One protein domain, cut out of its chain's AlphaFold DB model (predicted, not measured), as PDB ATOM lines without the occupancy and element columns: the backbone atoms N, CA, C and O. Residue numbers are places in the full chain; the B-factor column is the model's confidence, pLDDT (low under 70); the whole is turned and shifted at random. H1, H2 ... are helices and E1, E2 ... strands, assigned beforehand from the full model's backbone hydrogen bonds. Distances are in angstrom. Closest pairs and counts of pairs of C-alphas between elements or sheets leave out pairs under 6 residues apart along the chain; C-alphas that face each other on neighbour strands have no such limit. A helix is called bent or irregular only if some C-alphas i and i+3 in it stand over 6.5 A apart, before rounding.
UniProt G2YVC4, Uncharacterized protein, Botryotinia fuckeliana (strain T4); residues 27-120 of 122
ATOM      1  N   LYS A  27     274.472 285.932 184.087       90.19
ATOM      2  CA  LYS A  27     274.002 286.160 182.711       90.19
ATOM      3  C   LYS A  27     273.050 285.055 182.259       90.19
ATOM      4  O   LYS A  27     271.946 285.351 181.805       90.19
ATOM      5  N   ARG A  28     273.456 283.792 182.412       89.50
ATOM      6  CA  ARG A  28     272.624 282.659 182.003       89.50
ATOM      7  C   ARG A  28     271.358 282.560 182.846       89.50
ATOM      8  O   ARG A  28     270.307 282.214 182.310       89.50
ATOM      9  N   MET A  29     271.438 282.897 184.133       89.38
ATOM     10  CA  MET A  29     270.267 282.872 184.995       89.38
ATOM     11  C   MET A  29     269.226 283.914 184.584       89.38
ATOM     12  O   MET A  29     268.055 283.573 184.409       89.38
ATOM     13  N   ARG A  30     269.655 285.151 184.314       90.38
ATOM     14  CA  ARG A  30     268.772 286.208 183.800       90.38
ATOM     15  C   ARG A  30     268.088 285.812 182.497       90.38
ATOM     16  O   ARG A  30     266.886 286.007 182.361       90.38
ATOM     17  N   GLU A  31     268.823 285.223 181.553       91.81
ATOM     18  CA  GLU A  31     268.253 284.759 180.281       91.81
ATOM     19  C   GLU A  31     267.127 283.736 180.482       91.81
ATOM     20  O   GLU A  31     266.084 283.833 179.834       91.81
ATOM     21  N   VAL A  32     267.329 282.762 181.376       91.06
ATOM     22  CA  VAL A  32     266.334 281.722 181.679       91.06
ATOM     23  C   VAL A  32     265.105 282.320 182.358       91.06
ATOM     24  O   VAL A  32     263.985 282.005 181.962       91.06
ATOM     25  N   MET A  33     265.305 283.191 183.347       90.88
ATOM     26  CA  MET A  33     264.207 283.829 184.075       90.88
ATOM     27  C   MET A  33     263.379 284.731 183.155       90.88
ATOM     28  O   MET A  33     262.156 284.605 183.118       90.88
ATOM     29  N   ARG A  34     264.036 285.526 182.301       91.50
ATOM     30  CA  ARG A  34     263.365 286.372 181.305       91.50
ATOM     31  C   ARG A  34     262.511 285.568 180.332       91.50
ATOM     32  O   ARG A  34     261.363 285.914 180.096       91.50
ATOM     33  N   ARG A  35     263.025 284.447 179.811       92.19
ATOM     34  CA  ARG A  35     262.243 283.545 178.937       92.19
ATOM     35  C   ARG A  35     260.994 282.978 179.618       92.19
ATOM     36  O   ARG A  35     260.088 282.534 178.925       92.19
ATOM     37  N   LYS A  36     260.951 282.978 180.951       90.94
ATOM     38  CA  LYS A  36     259.816 282.519 181.757       90.94
ATOM     39  C   LYS A  36     258.893 283.662 182.213       90.94
ATOM     40  O   LYS A  36     258.032 283.409 183.055       90.94
ATOM     41  N   GLY A  37     259.063 284.884 181.697       93.81
ATOM     42  CA  GLY A  37     258.250 286.054 182.060       93.81
ATOM     43  C   GLY A  37     258.601 286.640 183.429       93.81
ATOM     44  O   GLY A  37     257.713 287.040 184.183       93.81
ATOM     45  N   TRP A  38     259.883 286.605 183.797       95.31
ATOM     46  CA  TRP A  38     260.391 287.227 185.019       95.31
ATOM     47  C   TRP A  38     261.436 288.286 184.683       95.31
ATOM     48  O   TRP A  38     262.351 288.032 183.897       95.31
ATOM     49  N   LYS A  39     261.366 289.428 185.360       93.69
ATOM     50  CA  LYS A  39     262.385 290.478 185.307       93.69
ATOM     51  C   LYS A  39     263.181 290.520 186.602       93.69
ATOM     52  O   LYS A  39     262.676 290.159 187.663       93.69
ATOM     53  N   VAL A  40     264.432 290.963 186.508       94.31
ATOM     54  CA  VAL A  40     265.235 291.272 187.695       94.31
ATOM     55  C   VAL A  40     264.624 292.500 188.359       94.31
ATOM     56  O   VAL A  40     264.436 293.524 187.709       94.31
ATOM     57  N   GLU A  41     264.306 292.383 189.639       94.88
ATOM     58  CA  GLU A  41     263.836 293.498 190.463       94.88
ATOM     59  C   GLU A  41     265.010 294.131 191.216       94.88
ATOM     60  O   GLU A  41     265.168 295.350 191.223       94.88
ATOM     61  N   ARG A  42     265.882 293.299 191.796       93.62
ATOM     62  CA  ARG A  42     267.114 293.725 192.458       93.62
ATOM     63  C   ARG A  42     268.230 292.749 192.126       93.62
ATOM     64  O   ARG A  42     268.009 291.543 192.145       93.62
ATOM     65  N   GLU A  43     269.434 293.255 191.891       94.56
ATOM     66  CA  GLU A  43     270.643 292.435 191.815       94.56
ATOM     67  C   GLU A  43     271.788 293.083 192.590       94.56
ATOM     68  O   GLU A  43     271.897 294.306 192.662       94.56
ATOM     69  N   MET A  44     272.619 292.250 193.210       92.38
ATOM     70  CA  MET A  44     273.836 292.674 193.890       92.38
ATOM     71  C   MET A  44     274.839 291.522 193.983       92.38
ATOM     72  O   MET A  44     274.477 290.351 193.868       92.38
ATOM     73  N   VAL A  45     276.098 291.865 194.231       89.75
ATOM     74  CA  VAL A  45     277.117 290.920 194.694       89.75
ATOM     75  C   VAL A  45     277.350 291.214 196.169       89.75
ATOM     76  O   VAL A  45     277.578 292.366 196.532       89.75
ATOM     77  N   LYS A  46     277.229 290.193 197.014       86.06
ATOM     78  CA  LYS A  46     277.641 290.263 198.417       86.06
ATOM     79  C   LYS A  46     279.061 289.740 198.536       86.06
ATOM     80  O   LYS A  46     279.411 288.802 197.822       86.06
ATOM     81  N   ASP A  47     279.860 290.344 199.407       87.62
ATOM     82  CA  ASP A  47     281.134 289.753 199.803       87.62
ATOM     83  C   ASP A  47     280.910 288.352 200.396       87.62
ATOM     84  O   ASP A  47     279.816 288.013 200.859       87.62
ATOM     85  N   GLY A  48     281.933 287.507 200.298       82.62
ATOM     86  CA  GLY A  48     281.915 286.165 200.875       82.62
ATOM     87  C   GLY A  48     282.317 286.147 202.351       82.62
ATOM     88  O   GLY A  48     282.559 285.073 202.898       82.62
ATOM     89  N   SER A  49     282.458 287.305 203.005       83.88
ATOM     90  CA  SER A  49     283.015 287.376 204.353       83.88
ATOM     91  C   SER A  49     282.084 286.706 205.365       83.88
ATOM     92  O   SER A  49     280.883 286.966 205.417       83.88
ATOM     93  N   GLY A  50     282.655 285.821 206.185       84.25
ATOM     94  CA  GLY A  50     281.909 285.035 207.171       84.25
ATOM     95  C   GLY A  50     281.154 283.828 206.602       84.25
ATOM     96  O   GLY A  50     280.469 283.151 207.366       84.25
ATOM     97  N   LEU A  51     281.267 283.545 205.299       86.44
ATOM     98  CA  LEU A  51     280.769 282.306 204.704       86.44
ATOM     99  C   LEU A  51     281.842 281.215 204.760       86.44
ATOM    100  O   LEU A  51     283.014 281.462 204.484       86.44
ATOM    101  N   GLU A  52     281.421 279.994 205.081       89.06
ATOM    102  CA  GLU A  52     282.313 278.834 205.196       89.06
ATOM    103  C   GLU A  52     282.432 278.033 203.889       89.06
ATOM    104  O   GLU A  52     283.123 277.018 203.859       89.06
ATOM    105  N   ASP A  53     281.805 278.477 202.793       85.62
ATOM    106  CA  ASP A  53     281.784 277.760 201.511       85.62
ATOM    107  C   ASP A  53     283.193 277.441 200.982       85.62
ATOM    108  O   ASP A  53     283.431 276.333 200.503       85.62
ATOM    109  N   GLY A  54     284.152 278.368 201.113       84.31
ATOM    110  CA  GLY A  54     285.547 278.143 200.709       84.31
ATOM    111  C   GLY A  54     286.200 276.988 201.479       84.31
ATOM    112  O   GLY A  54     286.749 276.061 200.879       84.31
ATOM    113  N   LEU A  55     286.052 276.997 202.806       89.00
ATOM    114  CA  LEU A  55     286.480 275.914 203.694       89.00
ATOM    115  C   LEU A  55     285.770 274.596 203.364       89.00
ATOM    116  O   LEU A  55     286.410 273.545 203.316       89.00
ATOM    117  N   TRP A  56     284.452 274.611 203.181       87.12
ATOM    118  CA  TRP A  56     283.682 273.389 202.972       87.12
ATOM    119  C   TRP A  56     284.009 272.733 201.636       87.12
ATOM    120  O   TRP A  56     284.288 271.534 201.622       87.12
ATOM    121  N   GLU A  57     284.020 273.492 200.541       86.31
ATOM    122  CA  GLU A  57     284.258 272.952 199.202       86.31
ATOM    123  C   GLU A  57     285.711 272.479 199.049       86.31
ATOM    124  O   GLU A  57     285.950 271.320 198.707       86.31
ATOM    125  N   VAL A  58     286.700 273.308 199.409       89.44
ATOM    126  CA  VAL A  58     288.118 272.918 199.297       89.44
ATOM    127  C   VAL A  58     288.493 271.861 200.336       89.44
ATOM    128  O   VAL A  58     289.179 270.885 200.027       89.44
ATOM    129  N   GLY A  59     287.987 271.995 201.562       87.62
ATOM    130  CA  GLY A  59     288.206 271.012 202.619       87.62
ATOM    131  C   GLY A  59     287.596 269.647 202.296       87.62
ATOM    132  O   GLY A  59     288.189 268.627 202.642       87.62
ATOM    133  N   ASN A  60     286.444 269.595 201.615       87.19
ATOM    134  CA  ASN A  60     285.863 268.336 201.140       87.19
ATOM    135  C   ASN A  60     286.744 267.659 200.088       87.19
ATOM    136  O   ASN A  60     286.922 266.446 200.164       87.19
ATOM    137  N   VAL A  61     287.312 268.419 199.144       88.06
ATOM    138  CA  VAL A  61     288.232 267.868 198.135       88.06
ATOM    139  C   VAL A  61     289.452 267.241 198.808       88.06
ATOM    140  O   VAL A  61     289.776 266.091 198.520       88.06
ATOM    141  N   GLY A  62     290.072 267.948 199.759       88.62
ATOM    142  CA  GLY A  62     291.212 267.423 200.516       88.62
ATOM    143  C   GLY A  62     290.870 266.165 201.322       88.62
ATOM    144  O   GLY A  62     291.617 265.192 201.291       88.62
ATOM    145  N   ARG A  63     289.700 266.125 201.978       89.69
ATOM    146  CA  ARG A  63     289.234 264.941 202.732       89.69
ATOM    147  C   ARG A  63     289.036 263.695 201.869       89.69
ATOM    148  O   ARG A  63     289.107 262.594 202.397       89.69
ATOM    149  N   ARG A  64     288.756 263.856 200.573       88.12
ATOM    150  CA  ARG A  64     288.555 262.737 199.638       88.12
ATOM    151  C   ARG A  64     289.859 262.209 199.034       88.12
ATOM    152  O   ARG A  64     289.822 261.149 198.424       88.12
ATOM    153  N   LYS A  65     290.985 262.912 199.221       90.44
ATOM    154  CA  LYS A  65     292.272 262.619 198.572       90.44
ATOM    155  C   LYS A  65     292.686 261.155 198.670       90.44
ATOM    156  O   LYS A  65     292.896 260.529 197.642       90.44
ATOM    157  N   GLU A  66     292.783 260.625 199.885       90.56
ATOM    158  CA  GLU A  66     293.252 259.256 200.126       90.56
ATOM    159  C   GLU A  66     292.381 258.224 199.395       90.56
ATOM    160  O   GLU A  66     292.887 257.456 198.584       90.56
ATOM    161  N   GLY A  67     291.057 258.289 199.571       89.69
ATOM    162  CA  GLY A  67     290.138 257.343 198.935       89.69
ATOM    163  C   GLY A  67     290.066 257.455 197.407       89.69
ATOM    164  O   GLY A  67     289.893 256.444 196.729       89.69
ATOM    165  N   GLU A  68     290.201 258.658 196.838       87.75
ATOM    166  CA  GLU A  68     290.227 258.821 195.376       87.75
ATOM    167  C   GLU A  68     291.556 258.335 194.773       87.75
ATOM    168  O   GLU A  68     291.535 257.758 193.687       87.75
ATOM    169  N   LEU A  69     292.688 258.500 195.474       87.44
ATOM    170  CA  LEU A  69     293.985 257.960 195.050       87.44
ATOM    171  C   LEU A  69     294.010 256.424 195.108       87.44
ATOM    172  O   LEU A  69     294.365 255.787 194.119       87.44
ATOM    173  N   GLU A  70     293.525 255.815 196.193       86.81
ATOM    174  CA  GLU A  70     293.394 254.352 196.289       86.81
ATOM    175  C   GLU A  70     292.521 253.784 195.158       86.81
ATOM    176  O   GLU A  70     292.840 252.763 194.545       86.81
ATOM    177  N   ARG A  71     291.416 254.467 194.828       83.50
ATOM    178  CA  ARG A  71     290.500 254.051 193.759       83.50
ATOM    179  C   ARG A  71     291.187 253.965 192.393       83.50
ATOM    180  O   ARG A  71     290.847 253.077 191.608       83.50
ATOM    181  N   VAL A  72     292.093 254.893 192.089       79.56
ATOM    182  CA  VAL A  72     292.796 254.941 190.796       79.56
ATOM    183  C   VAL A  72     294.074 254.102 190.787       79.56
ATOM    184  O   VAL A  72     294.483 253.676 189.710       79.56
ATOM    185  N   GLU A  73     294.677 253.802 191.941       72.75
ATOM    186  CA  GLU A  73     295.808 252.864 192.057       72.75
ATOM    187  C   GLU A  73     295.416 251.420 191.703       72.75
ATOM    188  O   GLU A  73     296.183 250.712 191.054       72.75
ATOM    189  N   VAL A  74     294.199 250.989 192.057       63.16
ATOM    190  CA  VAL A  74     293.697 249.618 191.803       63.16
ATOM    191  C   VAL A  74     293.506 249.315 190.303       63.16
ATOM    192  O   VAL A  74     293.369 248.155 189.905       63.16
ATOM    193  N   ILE A  75     293.536 250.331 189.436       61.47
ATOM    194  CA  ILE A  75     293.455 250.179 187.978       61.47
ATOM    195  C   ILE A  75     294.859 249.841 187.435       61.47
ATOM    196  O   ILE A  75     295.524 250.642 186.780       61.47
ATOM    197  N   GLU A  76     295.341 248.632 187.730       46.97
ATOM    198  CA  GLU A  76     296.625 248.142 187.223       46.97
ATOM    199  C   GLU A  76     296.559 247.860 185.708       46.97
ATOM    200  O   GLU A  76     295.954 246.887 185.253       46.97
ATOM    201  N   GLY A  77     297.238 248.685 184.902       55.38
ATOM    202  CA  GLY A  77     297.528 248.379 183.497       55.38
ATOM    203  C   GLY A  77     297.691 249.596 182.581       55.38
ATOM    204  O   GLY A  77     296.857 250.488 182.573       55.38
ATOM    205  N   LYS A  78     298.783 249.587 181.795       49.72
ATOM    206  CA  LYS A  78     299.213 250.538 180.740       49.72
ATOM    207  C   LYS A  78     298.653 251.966 180.834       49.72
ATOM    208  O   LYS A  78     297.601 252.276 180.290       49.72
ATOM    209  N   GLU A  79     299.506 252.833 181.379       60.56
ATOM    210  CA  GLU A  79     299.335 254.284 181.482       60.56
ATOM    211  C   GLU A  79     298.124 254.667 182.340       60.56
ATOM    212  O   GLU A  79     297.090 255.077 181.812       60.56
ATOM    213  N   ASN A  80     298.282 254.597 183.670       70.69
ATOM    214  CA  ASN A  80     297.342 255.182 184.630       70.69
ATOM    215  C   ASN A  80     297.367 256.723 184.547       70.69
ATOM    216  O   ASN A  80     297.768 257.427 185.468       70.69
ATOM    217  N   LYS A  81     297.005 257.261 183.380       72.81
ATOM    218  CA  LYS A  81     296.973 258.698 183.101       72.81
ATOM    219  C   LYS A  81     296.005 259.399 184.036       72.81
ATOM    220  O   LYS A  81     296.271 260.528 184.416       72.81
ATOM    221  N   GLU A  82     294.905 258.738 184.383       75.88
ATOM    222  CA  GLU A  82     293.914 259.267 185.313       75.88
ATOM    223  C   GLU A  82     294.497 259.399 186.721       75.88
ATOM    224  O   GLU A  82     294.429 260.489 187.284       75.88
ATOM    225  N   GLY A  83     295.170 258.359 187.229       82.31
ATOM    226  CA  GLY A  83     295.892 258.420 188.499       82.31
ATOM    227  C   GLY A  83     296.963 259.502 188.517       82.31
ATOM    228  O   GLY A  83     296.925 260.371 189.380       82.31
ATOM    229  N   ASN A  84     297.827 259.551 187.498       82.50
ATOM    230  CA  ASN A  84     298.863 260.584 187.403       82.50
ATOM    231  C   ASN A  84     298.270 262.005 187.378       82.50
ATOM    232  O   ASN A  84     298.823 262.927 187.973       82.50
ATOM    233  N   VAL A  85     297.160 262.218 186.660       86.44
ATOM    234  CA  VAL A  85     296.481 263.523 186.624       86.44
ATOM    235  C   VAL A  85     295.899 263.863 187.989       86.44
ATOM    236  O   VAL A  85     296.048 264.999 188.435       86.44
ATOM    237  N   LEU A  86     295.269 262.900 188.657       87.12
ATOM    238  CA  LEU A  86     294.672 263.097 189.968       87.12
ATOM    239  C   LEU A  86     295.730 263.407 191.039       87.12
ATOM    240  O   LEU A  86     295.550 264.347 191.813       87.12
ATOM    241  N   GLU A  87     296.854 262.690 191.037       89.12
ATOM    242  CA  GLU A  87     298.018 262.981 191.882       89.12
ATOM    243  C   GLU A  87     298.520 264.409 191.658       89.12
ATOM    244  O   GLU A  87     298.573 265.193 192.603       89.12
ATOM    245  N   MET A  88     298.773 264.799 190.402       89.69
ATOM    246  CA  MET A  88     299.206 266.162 190.074       89.69
ATOM    247  C   MET A  88     298.189 267.222 190.524       89.69
ATOM    248  O   MET A  88     298.576 268.303 190.969       89.69
ATOM    249  N   MET A  89     296.886 266.943 190.421       92.19
ATOM    250  CA  MET A  89     295.844 267.850 190.909       92.19
ATOM    251  C   MET A  89     295.906 268.018 192.430       92.19
ATOM    252  O   MET A  89     295.771 269.142 192.920       92.19
ATOM    253  N   TYR A  90     296.129 266.933 193.173       94.00
ATOM    254  CA  TYR A  90     296.278 266.994 194.624       94.00
ATOM    255  C   TYR A  90     297.594 267.640 195.065       94.00
ATOM    256  O   TYR A  90     297.585 268.387 196.039       94.00
ATOM    257  N   ASP A  91     298.691 267.442 194.336       93.12
ATOM    258  CA  ASP A  91     299.954 268.141 194.594       93.12
ATOM    259  C   ASP A  91     299.788 269.655 194.433       93.12
ATOM    260  O   ASP A  91     300.216 270.440 195.282       93.12
ATOM    261  N   VAL A  92     299.109 270.090 193.366       94.81
ATOM    262  CA  VAL A  92     298.788 271.508 193.158       94.81
ATOM    263  C   VAL A  92     297.873 272.030 194.264       94.81
ATOM    264  O   VAL A  92     298.070 273.159 194.721       94.81
ATOM    265  N   LEU A  93     296.891 271.242 194.709       92.75
ATOM    266  CA  LEU A  93     296.026 271.616 195.827       92.75
ATOM    267  C   LEU A  93     296.843 271.835 197.107       92.75
ATOM    268  O   LEU A  93     296.703 272.885 197.732       92.75
ATOM    269  N   ASP A  94     297.715 270.895 197.464       95.00
ATOM    270  CA  ASP A  94     298.532 270.972 198.677       95.00
ATOM    271  C   ASP A  94     299.499 272.162 198.629       95.00
ATOM    272  O   ASP A  94     299.584 272.934 199.587       95.00
ATOM    273  N   LEU A  95     300.163 272.381 197.487       95.75
ATOM    274  CA  LEU A  95     301.010 273.555 197.268       95.75
ATOM    275  C   LEU A  95     300.216 274.860 197.374       95.75
ATOM    276  O   LEU A  95     300.694 275.830 197.959       95.75
ATOM    277  N   SER A  96     298.998 274.896 196.829       93.50
ATOM    278  CA  SER A  96     298.136 276.077 196.901       93.50
ATOM    279  C   SER A  96     297.713 276.365 198.339       93.50
ATOM    280  O   SER A  96     297.822 277.504 198.787       93.50
ATOM    281  N   LEU A  97     297.298 275.337 199.086       93.88
ATOM    282  CA  LEU A  97     296.910 275.457 200.491       93.88
ATOM    283  C   LEU A  97     298.083 275.835 201.399       93.88
ATOM    284  O   LEU A  97     297.870 276.528 202.390       93.88
ATOM    285  N   GLY A  98     299.314 275.449 201.053       95.25
ATOM    286  CA  GLY A  98     300.521 275.897 201.751       95.25
ATOM    287  C   GLY A  98     300.739 277.414 201.703       95.25
ATOM    288  O   GLY A  98     301.405 277.960 202.579       95.25
ATOM    289  N   ASN A  99     300.144 278.107 200.724       95.12
ATOM    290  CA  ASN A  99     300.182 279.568 200.613       95.12
ATOM    291  C   ASN A  99     299.015 280.268 201.337       95.12
ATOM    292  O   ASN A  99     298.936 281.495 201.313       95.12
ATOM    293  N   VAL A 100     298.103 279.513 201.957       93.75
ATOM    294  CA  VAL A 100     296.934 280.040 202.671       93.75
ATOM    295  C   VAL A 100     297.160 279.905 204.174       93.75
ATOM    296  O   VAL A 100     297.386 278.808 204.689       93.75
ATOM    297  N   GLU A 101     297.079 281.015 204.905       94.19
ATOM    298  CA  GLU A 101     297.176 280.989 206.366       94.19
ATOM    299  C   GLU A 101     296.053 280.120 206.958       94.19
ATOM    300  O   GLU A 101     294.877 280.352 206.711       94.19
ATOM    301  N   GLY A 102     296.400 279.080 207.723       92.94
ATOM    302  CA  GLY A 102     295.419 278.113 208.239       92.94
ATOM    303  C   GLY A 102     294.984 277.031 207.236       92.94
ATOM    304  O   GLY A 102     294.075 276.248 207.541       92.94
ATOM    305  N   GLY A 103     295.626 276.943 206.066       94.00
ATOM    306  CA  GLY A 103     295.354 275.940 205.037       94.00
ATOM    307  C   GLY A 103     293.911 276.015 204.544       94.00
ATOM    308  O   GLY A 103     293.380 277.096 204.310       94.00
ATOM    309  N   ALA A 104     293.229 274.869 204.448       91.44
ATOM    310  CA  ALA A 104     291.831 274.829 204.006       91.44
ATOM    311  C   ALA A 104     290.892 275.704 204.866       91.44
ATOM    312  O   ALA A 104     289.920 276.241 204.346       91.44
ATOM    313  N   LYS A 105     291.185 275.885 206.166       90.94
ATOM    314  CA  LYS A 105     290.387 276.737 207.073       90.94
ATOM    315  C   LYS A 105     290.520 278.229 206.784       90.94
ATOM    316  O   LYS A 105     289.638 278.977 207.185       90.94
ATOM    317  N   GLY A 106     291.592 278.640 206.113       91.12
ATOM    318  CA  GLY A 106     291.790 280.020 205.678       91.12
ATOM    319  C   GLY A 106     291.285 280.306 204.270       91.12
ATOM    320  O   GLY A 106     291.451 281.422 203.791       91.12
ATOM    321  N   VAL A 107     290.702 279.322 203.577       90.94
ATOM    322  CA  VAL A 107     290.152 279.545 202.237       90.94
ATOM    323  C   VAL A 107     288.881 280.377 202.352       90.94
ATOM    324  O   VAL A 107     287.852 279.912 202.846       90.94
ATOM    325  N   GLU A 108     288.952 281.606 201.855       89.25
ATOM    326  CA  GLU A 108     287.823 282.528 201.836       89.25
ATOM    327  C   GLU A 108     286.795 282.147 200.764       89.25
ATOM    328  O   GLU A 108     287.124 281.656 199.679       89.25
ATOM    329  N   ALA A 109     285.520 282.400 201.057       87.12
ATOM    330  CA  ALA A 109     284.462 282.247 200.073       87.12
ATOM    331  C   ALA A 109     284.516 283.366 199.022       87.12
ATOM    332  O   ALA A 109     284.804 284.530 199.311       87.12
ATOM    333  N   MET A 110     284.155 283.023 197.785       84.69
ATOM    334  CA  MET A 110     283.919 284.027 196.752       84.69
ATOM    335  C   MET A 110     282.670 284.857 197.069       84.69
ATOM    336  O   MET A 110     281.752 284.406 197.756       84.69
ATOM    337  N   GLY A 111     282.600 286.057 196.490       81.56
ATOM    338  CA  GLY A 111     281.386 286.861 196.541       81.56
ATOM    339  C   GLY A 111     280.190 286.139 195.912       81.56
ATOM    340  O   GLY A 111     280.305 285.491 194.868       81.56
ATOM    341  N   VAL A 112     279.022 286.280 196.534       83.94
ATOM    342  CA  VAL A 112     277.789 285.615 196.107       83.94
ATOM    343  C   VAL A 112     276.937 286.584 195.302       83.94
ATOM    344  O   VAL A 112     276.574 287.668 195.767       83.94
ATOM    345  N   TRP A 113     276.573 286.185 194.084       88.62
ATOM    346  CA  TRP A 113     275.576 286.910 193.303       88.62
ATOM    347  C   TRP A 113     274.171 286.615 193.834       88.62
ATOM    348  O   TRP A 113     273.749 285.462 193.906       88.62
ATOM    349  N   VAL A 114     273.435 287.672 194.173       89.38
ATOM    350  CA  VAL A 114     272.070 287.599 194.696       89.38
ATOM    351  C   VAL A 114     271.161 288.434 193.809       89.38
ATOM    352  O   VAL A 114     271.449 289.603 193.542       89.38
ATOM    353  N   ALA A 115     270.035 287.861 193.390       92.56
ATOM    354  CA  ALA A 115     269.006 288.595 192.667       92.56
ATOM    355  C   ALA A 115     267.595 288.220 193.128       92.56
ATOM    356  O   ALA A 115     267.309 287.047 193.377       92.56
ATOM    357  N   SER A 116     266.711 289.218 193.197       93.12
ATOM    358  CA  SER A 116     265.264 289.014 193.263       93.12
ATOM    359  C   SER A 116     264.662 289.168 191.870       93.12
ATOM    360  O   SER A 116     265.093 289.995 191.061       93.12
ATOM    361  N   PHE A 117     263.662 288.340 191.587       93.94
ATOM    362  CA  PHE A 117     262.921 288.366 190.337       93.94
ATOM    363  C   PHE A 117     261.448 288.613 190.632       93.94
ATOM    364  O   PHE A 117     260.873 287.955 191.498       93.94
ATOM    365  N   ALA A 118     260.840 289.506 189.861       93.19
ATOM    366  CA  ALA A 118     259.408 289.757 189.876       93.19
ATOM    367  C   ALA A 118     258.789 289.273 188.560       93.19
ATOM    368  O   ALA A 118     259.456 289.248 187.519       93.19
ATOM    369  N   ARG A 119     257.517 288.869 188.603       93.62
ATOM    370  CA  ARG A 119     256.756 288.601 187.379       93.62
ATOM    371  C   ARG A 119     256.622 289.897 186.583       93.62
ATOM    372  O   ARG A 119     256.484 290.973 187.159       93.62
ATOM    373  N   GLU A 120     256.712 289.793 185.266       81.81
ATOM    374  CA  GLU A 120     256.191 290.852 184.409       81.81
ATOM    375  C   GLU A 120     254.668 290.701 184.410       81.81
ATOM    376  O   GLU A 120     254.156 289.660 183.997       81.81
TER     377      GLU A 120
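This is residues 27 to 120 of the 122 residues of an uncharacterized protein of Botryotinia fuckeliana (strain T4) (UniProt G2YVC4). Two lobes stand at opposite ends of a flat, open model: a long ribbon of two strands, E1 and E2, with H1 folded back beside its far end, and a helical lobe in which bent H2 and straight H3 form a hairpin through H2b, with short H4 packed on H2a. Two stretches, residues 47 to 52 and 107 to 111, join the lobes, and H1 has no contact with the other helices. The printed part has 94 residues, with four named helices and two named strands in the order H1 E1 H2 H3 H4 E2; the sheet, E1 - E2, is antiparallel and the class is mixed, helices and strands. The whole is extended, with a radius of gyration of the C-alphas of 19.9 A and spans of 59 by 35 by 16 A.

E1, residues 38 to 46, is 22.1 A long and bends by 59 degrees at residue 41. E2, residues 112 to 119, is 23.0 A long and ends at C-alpha 119, (256.756, 288.601, 187.379). H1, residues 27 to 35, is 12.6 A long and begins at C-alpha 27, (274.002, 286.160, 182.711). H2, residues 53 to 73, was assigned as one helix by its hydrogen bonds but is bent, with C-alphas 63 and 66 7.4 A apart; its arms are H2a, residues 53 to 63, 14.9 A, and H2b, residues 66 to 73, 10.6 A. H3, residues 81 to 98, is 25.6 A long and ends at C-alpha 98, (300.521, 275.897, 201.751). H4, residues 103 to 106, is 5.5 A long.

E1 and E2 are antiparallel neighbours at 161 degrees; N 44 and O 114, and N 112 and O 46, are each 2.9 A apart, within hydrogen-bond range. The closest C-alphas of H1 and E1 are those of Met 33 and Lys 39, 7.0 A. H2a and H2b stand at a steep tilt of 49 degrees. H2a touches H4, closest at the C-alphas of Leu 55 and Lys 105, 5.2 A. H2b and H3 form a helical hairpin, opposite ways at a shallow tilt of 26 degrees; H3 touches H2b with residues 82 to 87 alone, closest at the C-alphas of Val 72 and Gly 83, 5.2 A. H2a and H3 are close but not clearly touching, with the C-alphas of Gly 62 and Tyr 90 at 7.8 A. Among the pairs that are apart are H1 and H3, and H3 and E2. Each O i to N i+4 pair is within hydrogen-bond range in H1, H2a, H2b and H3; H4 is too short for one.

The two C-alphas farthest apart are those of Gly 77 and Glu 120, 59.3 A. The printed part has no cut and no long link. Its mean pLDDT is 86.9, and residues 74 to 79 are under 70.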